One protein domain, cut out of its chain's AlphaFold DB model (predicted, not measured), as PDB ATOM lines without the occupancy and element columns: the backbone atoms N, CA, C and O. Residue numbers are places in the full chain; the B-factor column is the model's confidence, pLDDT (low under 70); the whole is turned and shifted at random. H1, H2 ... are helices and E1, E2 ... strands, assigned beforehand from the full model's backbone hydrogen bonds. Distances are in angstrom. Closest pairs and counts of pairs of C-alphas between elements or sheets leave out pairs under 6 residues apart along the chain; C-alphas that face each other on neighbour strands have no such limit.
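Overview. This is residues 324 to 370 of the 384 residues of an uncharacterized protein of Bacillus sp. M6-12 (UniProt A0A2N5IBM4). A helix, H1, and a two-strand hairpin, E1 and E2, follow one another along the longest axis of the domain, H1 towards one end and the hairpin towards the other. H2 leaves the end of E2 and packs with its first residue, Leu 343, on the end of H1, while H3 packs on H2 at a steep tilt and residues 363 to 370 fold back from H3 towards the side of the hairpin. The printed part has 47 residues, with three named helices and two named strands in the order H1, E1, E2, H2, H3; the sheet has the order E1 - E2 and is antiparallel, and the class is mixed, helices and strands. The whole is compact, with a radius of gyration of the C-alphas of 9.7 A, and spans 27 by 19 by 17 A.

Arrangement. H1, residues 324 to 331, is joined by a tight link of one residue to E1, residues 333 to 336. E1 and E2, residues 339 to 342, form a hairpin with a tight link of 2 residues, antiparallel at 141 degrees between their directions. Across this pair N 334 and O 341 are 2.8 A apart and N 336 and O 339 are 3.0 A apart, both within hydrogen-bond range. H2, residues 343 to 350, follows E2 with no residue between them. H1 and H2 touch, the C-alphas of Thr 330 and Leu 343 being their closest at 5.4 A, at a steep tilt of 48 degrees, the same way. H3, residues 354 to 362, touches H2; their closest C-alphas are those of Ser 347 and Leu 354, 5.3 A apart, and they run opposite ways at a steep tilt of 64 degrees. H1 and H3 are close but not clearly touching, with the C-alphas of Tyr 329 and Ile 358 closest at 7.5 A, and about perpendicular at 76 degrees. H3 is apart from E1 and from E2. In H1, H2 and H3 every O i to N i+4 pair is within hydrogen-bond range.

Along the chain. H1 begins at C-alpha 324, (39.096, -52.107, -32.263), and is 10.3 A long from first to last C-alpha. E1 measures 9.8 A and E2 10.1 A in the same way. H2 is 10.3 A long and begins at C-alpha 343, (44.843, -41.717, -41.253). H3, the longest helix, is 12.5 A long and ends at C-alpha 362, (53.483, -45.903, -32.478).

Size, cuts and confidence. The two C-alphas farthest apart are those of Asn 324 and Asn 337, 27.5 A. The printed part has no cut, and none of the links between named elements is long. The mean pLDDT of the printed part is 88.5, and the model's confidence is under 70 in residues 324 to 327.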
ATOM      1  N   ASN A 324      39.587 -53.378 -32.797       56.66
ATOM      2  CA  ASN A 324      39.096 -52.107 -32.263       56.66
ATOM      3  C   ASN A 324      40.195 -51.053 -32.083       56.66
ATOM      4  O   ASN A 324      39.933 -49.878 -32.287       56.66
ATOM      5  N   ILE A 325      41.434 -51.432 -31.762       61.12
ATOM      6  CA  ILE A 325      42.540 -50.463 -31.657       61.12
ATOM      7  C   ILE A 325      42.930 -49.954 -33.044       61.12
ATOM      8  O   ILE A 325      43.087 -48.751 -33.248       61.12
ATOM      9  N   GLN A 326      43.037 -50.853 -34.025       62.25
ATOM     10  CA  GLN A 326      43.316 -50.435 -35.394       62.25
ATOM     11  C   GLN A 326      42.154 -49.606 -35.959       62.25
ATOM     12  O   GLN A 326      42.413 -48.583 -36.588       62.25
ATOM     13  N   SER A 327      40.897 -49.964 -35.652       67.38
ATOM     14  CA  SER A 327      39.739 -49.150 -36.037       67.38
ATOM     15  C   SER A 327      39.722 -47.779 -35.343       67.38
ATOM     16  O   SER A 327      39.428 -46.774 -35.995       67.38
ATOM     17  N   ALA A 328      40.122 -47.702 -34.069       72.69
ATOM     18  CA  ALA A 328      40.212 -46.459 -33.306       72.69
ATOM     19  C   ALA A 328      41.214 -45.476 -33.929       72.69
ATOM     20  O   ALA A 328      40.862 -44.321 -34.160       72.69
ATOM     21  N   TYR A 329      42.416 -45.934 -34.300       74.94
ATOM     22  CA  TYR A 329      43.401 -45.081 -34.978       74.94
ATOM     23  C   TYR A 329      42.964 -44.678 -36.386       74.94
ATOM     24  O   TYR A 329      43.182 -43.540 -36.800       74.94
ATOM     25  N   THR A 330      42.326 -45.582 -37.135       78.06
ATOM     26  CA  THR A 330      41.872 -45.257 -38.495       78.06
ATOM     27  C   THR A 330      40.755 -44.226 -38.534       78.06
ATOM     28  O   THR A 330      40.648 -43.516 -39.530       78.06
ATOM     29  N   ASN A 331      39.957 -44.127 -37.468       85.25
ATOM     30  CA  ASN A 331      38.855 -43.173 -37.358       85.25
ATOM     31  C   ASN A 331      39.245 -41.886 -36.612       85.25
ATOM     32  O   ASN A 331      38.480 -40.923 -36.614       85.25
ATOM     33  N   GLN A 332      40.420 -41.845 -35.978       89.38
ATOM     34  CA  GLN A 332      40.918 -40.646 -35.314       89.38
ATOM     35  C   GLN A 332      41.347 -39.598 -36.353       89.38
ATOM     36  O   GLN A 332      42.004 -39.909 -37.347       89.38
ATOM     37  N   VAL A 333      40.954 -38.342 -36.121       93.31
ATOM     38  CA  VAL A 333      41.283 -37.202 -36.987       93.31
ATOM     39  C   VAL A 333      42.572 -36.548 -36.498       93.31
ATOM     40  O   VAL A 333      42.667 -36.134 -35.343       93.31
ATOM     41  N   PHE A 334      43.549 -36.422 -37.392       93.06
ATOM     42  CA  PHE A 334      44.855 -35.821 -37.142       93.06
ATOM     43  C   PHE A 334      44.971 -34.496 -37.893       93.06
ATOM     44  O   PHE A 334      44.510 -34.378 -39.031       93.06
ATOM     45  N   THR A 335      45.576 -33.496 -37.244       94.50
ATOM     46  CA  THR A 335      45.870 -32.198 -37.867       94.50
ATOM     47  C   THR A 335      47.326 -32.191 -38.320       94.50
ATOM     48  O   THR A 335      48.207 -32.252 -37.466       94.50
ATOM     49  N   ILE A 336      47.574 -32.131 -39.629       93.94
ATOM     50  CA  ILE A 336      48.921 -32.058 -40.223       93.94
ATOM     51  C   ILE A 336      48.931 -30.850 -41.158       93.94
ATOM     52  O   ILE A 336      48.039 -30.723 -41.996       93.94
ATOM     53  N   ASN A 337      49.885 -29.928 -40.985       91.19
ATOM     54  CA  ASN A 337      49.952 -28.672 -41.752       91.19
ATOM     55  C   ASN A 337      48.639 -27.852 -41.750       91.19
ATOM     56  O   ASN A 337      48.304 -27.185 -42.725       91.19
ATOM     57  N   GLY A 338      47.865 -27.916 -40.661       94.19
ATOM     58  CA  GLY A 338      46.584 -27.211 -40.520       94.19
ATOM     59  C   GLY A 338      45.366 -27.915 -41.137       94.19
ATOM     60  O   GLY A 338      44.238 -27.509 -40.857       94.19
ATOM     61  N   GLU A 339      45.549 -28.998 -41.897       95.31
ATOM     62  CA  GLU A 339      44.447 -29.812 -42.419       95.31
ATOM     63  C   GLU A 339      44.073 -30.939 -41.453       95.31
ATOM     64  O   GLU A 339      44.937 -31.644 -40.935       95.31
ATOM     65  N   LYS A 340      42.768 -31.138 -41.235       96.62
ATOM     66  CA  LYS A 340      42.214 -32.192 -40.374       96.62
ATOM     67  C   LYS A 340      41.700 -33.354 -41.217       96.62
ATOM     68  O   LYS A 340      40.702 -33.189 -41.913       96.62
ATOM     69  N   ARG A 341      42.349 -34.518 -41.135       97.06
ATOM     70  CA  ARG A 341      41.933 -35.748 -41.840       97.06
ATOM     71  C   ARG A 341      42.208 -36.994 -41.005       97.06
ATOM     72  O   ARG A 341      43.037 -36.979 -40.096       97.06
ATOM     73  N   THR A 342      41.525 -38.084 -41.313       96.25
ATOM     74  CA  THR A 342      41.807 -39.412 -40.752       96.25
ATOM     75  C   THR A 342      43.078 -40.016 -41.352       96.25
ATOM     76  O   THR A 342      43.508 -39.636 -42.443       96.25
ATOM     77  N   LEU A 343      43.678 -41.012 -40.690       94.94
ATOM     78  CA  LEU A 343      44.843 -41.717 -41.253       94.94
ATOM     79  C   LEU A 343      44.540 -42.418 -42.575       94.94
ATOM     80  O   LEU A 343      45.417 -42.520 -43.428       94.94
ATOM     81  N   LYS A 344      43.305 -42.893 -42.758       95.38
ATOM     82  CA  LYS A 344      42.878 -43.511 -44.015       95.38
ATOM     83  C   LYS A 344      42.868 -42.493 -45.154       95.38
ATOM     84  O   LYS A 344      43.343 -42.788 -46.245       95.38
ATOM     85  N   GLU A 345      42.370 -41.288 -44.896       95.75
ATOM     86  CA  GLU A 345      42.387 -40.195 -45.870       95.75
ATOM     87  C   GLU A 345      43.811 -39.720 -46.164       95.75
ATOM     88  O   GLU A 345      44.151 -39.536 -47.330       95.75
ATOM     89  N   TRP A 346      44.668 -39.595 -45.144       95.75
ATOM     90  CA  TRP A 346      46.085 -39.279 -45.339       95.75
ATOM     91  C   TRP A 346      46.815 -40.349 -46.153       95.75
ATOM     92  O   TRP A 346      47.577 -40.010 -47.056       95.75
ATOM     93  N   SER A 347      46.547 -41.629 -45.885       94.81
ATOM     94  CA  SER A 347      47.099 -42.756 -46.646       94.81
ATOM     95  C   SER A 347      46.701 -42.687 -48.121       94.81
ATOM     96  O   SER A 347      47.552 -42.829 -48.993       94.81
ATOM     97  N   ASN A 348      45.430 -42.391 -48.407       94.56
ATOM     98  CA  ASN A 348      44.941 -42.252 -49.777       94.56
ATOM     99  C   ASN A 348      45.524 -41.023 -50.494       94.56
ATOM    100  O   ASN A 348      45.780 -41.089 -51.690       94.56
ATOM    101  N   LEU A 349      45.713 -39.909 -49.778       94.94
ATOM    102  CA  LEU A 349      46.213 -38.656 -50.349       94.94
ATOM    103  C   LEU A 349      47.717 -38.703 -50.650       94.94
ATOM    104  O   LEU A 349      48.160 -38.159 -51.655       94.94
ATOM    105  N   THR A 350      48.497 -39.331 -49.769       93.44
ATOM    106  CA  THR A 350      49.969 -39.382 -49.864       93.44
ATOM    107  C   THR A 350      50.494 -40.659 -50.504       93.44
ATOM    108  O   THR A 350      51.687 -40.765 -50.757       93.44
ATOM    109  N   TYR A 351      49.625 -41.642 -50.738       93.56
ATOM    110  CA  TYR A 351      49.986 -42.992 -51.178       93.56
ATOM    111  C   TYR A 351      50.916 -43.751 -50.218       93.56
ATOM    112  O   TYR A 351      51.429 -44.817 -50.561       93.56
ATOM    113  N   ILE A 352      51.090 -43.266 -48.984       92.69
ATOM    114  CA  ILE A 352      51.807 -43.988 -47.935       92.69
ATOM    115  C   ILE A 352      50.863 -45.049 -47.358       92.69
ATOM    116  O   ILE A 352      49.772 -44.705 -46.889       92.69
ATOM    117  N   PRO A 353      51.247 -46.340 -47.333       94.38
ATOM    118  CA  PRO A 353      50.416 -47.385 -46.753       94.38
ATOM    119  C   PRO A 353      50.013 -47.079 -45.308       94.38
ATOM    120  O   PRO A 353      50.845 -46.745 -44.465       94.38
ATOM    121  N   LEU A 354      48.732 -47.275 -44.996       93.56
ATOM    122  CA  LEU A 354      48.146 -47.020 -43.678       93.56
ATOM    123  C   LEU A 354      48.923 -47.679 -42.524       93.56
ATOM    124  O   LEU A 354      49.084 -47.087 -41.458       93.56
ATOM    125  N   ALA A 355      49.451 -48.885 -42.748       90.31
ATOM    126  CA  ALA A 355      50.275 -49.598 -41.773       90.31
ATOM    127  C   ALA A 355      51.568 -48.839 -41.410       90.31
ATOM    128  O   ALA A 355      51.991 -48.870 -40.255       90.31
ATOM    129  N   ILE A 356      52.170 -48.123 -42.367       91.50
ATOM    130  CA  ILE A 356      53.367 -47.303 -42.138       91.50
ATOM    131  C   ILE A 356      53.014 -46.085 -41.288       91.50
ATOM    132  O   ILE A 356      53.718 -45.805 -40.321       91.50
ATOM    133  N   LEU A 357      51.904 -45.402 -41.584       93.44
ATOM    134  CA  LEU A 357      51.459 -44.248 -40.794       93.44
ATOM    135  C   LEU A 357      51.162 -44.636 -39.334       93.44
ATOM    136  O   LEU A 357      51.612 -43.955 -38.415       93.44
ATOM    137  N   ILE A 358      50.486 -45.771 -39.109       91.94
ATOM    138  CA  ILE A 358      50.235 -46.308 -37.759       91.94
ATOM    139  C   ILE A 358      51.559 -46.621 -37.050       91.94
ATOM    140  O   ILE A 358      51.756 -46.237 -35.898       91.94
ATOM    141  N   SER A 359      52.492 -47.277 -37.747       89.25
ATOM    142  CA  SER A 359      53.820 -47.579 -37.207       89.25
ATOM    143  C   SER A 359      54.585 -46.310 -36.815       89.25
ATOM    144  O   SER A 359      55.180 -46.258 -35.741       89.25
ATOM    145  N   ARG A 360      54.543 -45.253 -37.636       92.38
ATOM    146  CA  ARG A 360      55.182 -43.961 -37.337       92.38
ATOM    147  C   ARG A 360      54.605 -43.326 -36.066       92.38
ATOM    148  O   ARG A 360      55.376 -42.921 -35.200       92.38
ATOM    149  N   ILE A 361      53.280 -43.337 -35.892       90.69
ATOM    150  CA  ILE A 361      52.630 -42.856 -34.655       90.69
ATOM    151  C   ILE A 361      53.069 -43.682 -33.446       90.69
ATOM    152  O   ILE A 361      53.454 -43.117 -32.425       90.69
ATOM    153  N   HIS A 362      53.061 -45.012 -33.563       84.69
ATOM    154  CA  HIS A 362      53.483 -45.903 -32.478       84.69
ATOM    155  C   HIS A 362      54.951 -45.690 -32.084       84.69
ATOM    156  O   HIS A 362      55.305 -45.829 -30.916       84.69
ATOM    157  N   ASN A 363      55.798 -45.312 -33.043       85.62
ATOM    158  CA  ASN A 363      57.199 -44.972 -32.811       85.62
ATOM    159  C   ASN A 363      57.413 -43.503 -32.397       85.62
ATOM    160  O   ASN A 363      58.554 -43.048 -32.344       85.62
ATOM    161  N   GLY A 364      56.344 -42.755 -32.109       88.12
ATOM    162  CA  GLY A 364      56.421 -41.390 -31.589       88.12
ATOM    163  C   GLY A 364      56.888 -40.350 -32.607       88.12
ATOM    164  O   GLY A 364      57.513 -39.364 -32.219       88.12
ATOM    165  N   TRP A 365      56.625 -40.562 -33.899       90.81
ATOM    166  CA  TRP A 365      56.920 -39.557 -34.920       90.81
ATOM    167  C   TRP A 365      56.074 -38.301 -34.705       90.81
ATOM    168  O   TRP A 365      54.894 -38.381 -34.351       90.81
ATOM    169  N   ASN A 366      56.670 -37.135 -34.955       90.62
ATOM    170  CA  ASN A 366      55.929 -35.880 -34.959       90.62
ATOM    171  C   ASN A 366      54.940 -35.852 -36.134       90.62
ATOM    172  O   ASN A 366      55.205 -36.417 -37.194       90.62
ATOM    173  N   MET A 367      53.812 -35.163 -35.950       88.62
ATOM    174  CA  MET A 367      52.722 -35.135 -36.936       88.62
ATOM    175  C   MET A 367      53.152 -34.561 -38.289       88.62
ATOM    176  O   MET A 367      52.760 -35.098 -39.322       88.62
ATOM    177  N   ASP A 368      54.011 -33.544 -38.295       85.81
ATOM    178  CA  ASP A 368      54.506 -32.924 -39.531       85.81
ATOM    179  C   ASP A 368      55.466 -33.844 -40.308       85.81
ATOM    180  O   ASP A 368      55.564 -33.763 -41.530       85.81
ATOM    181  N   ASP A 369      56.120 -34.782 -39.617       89.25
ATOM    182  CA  ASP A 369      57.017 -35.773 -40.221       89.25
ATOM    183  C   ASP A 369      56.278 -37.034 -40.689       89.25
ATOM    184  O   ASP A 369      56.849 -37.887 -41.368       89.25
ATOM    185  N   LEU A 370      55.006 -37.190 -40.312       90.94
ATOM    186  CA  LEU A 370      54.250 -38.416 -40.546       90.94
ATOM    187  C   LEU A 370      54.128 -38.746 -42.039       90.94
ATOM    188  O   LEU A 370      54.054 -39.920 -42.404       90.94
TER     189      LEU A 370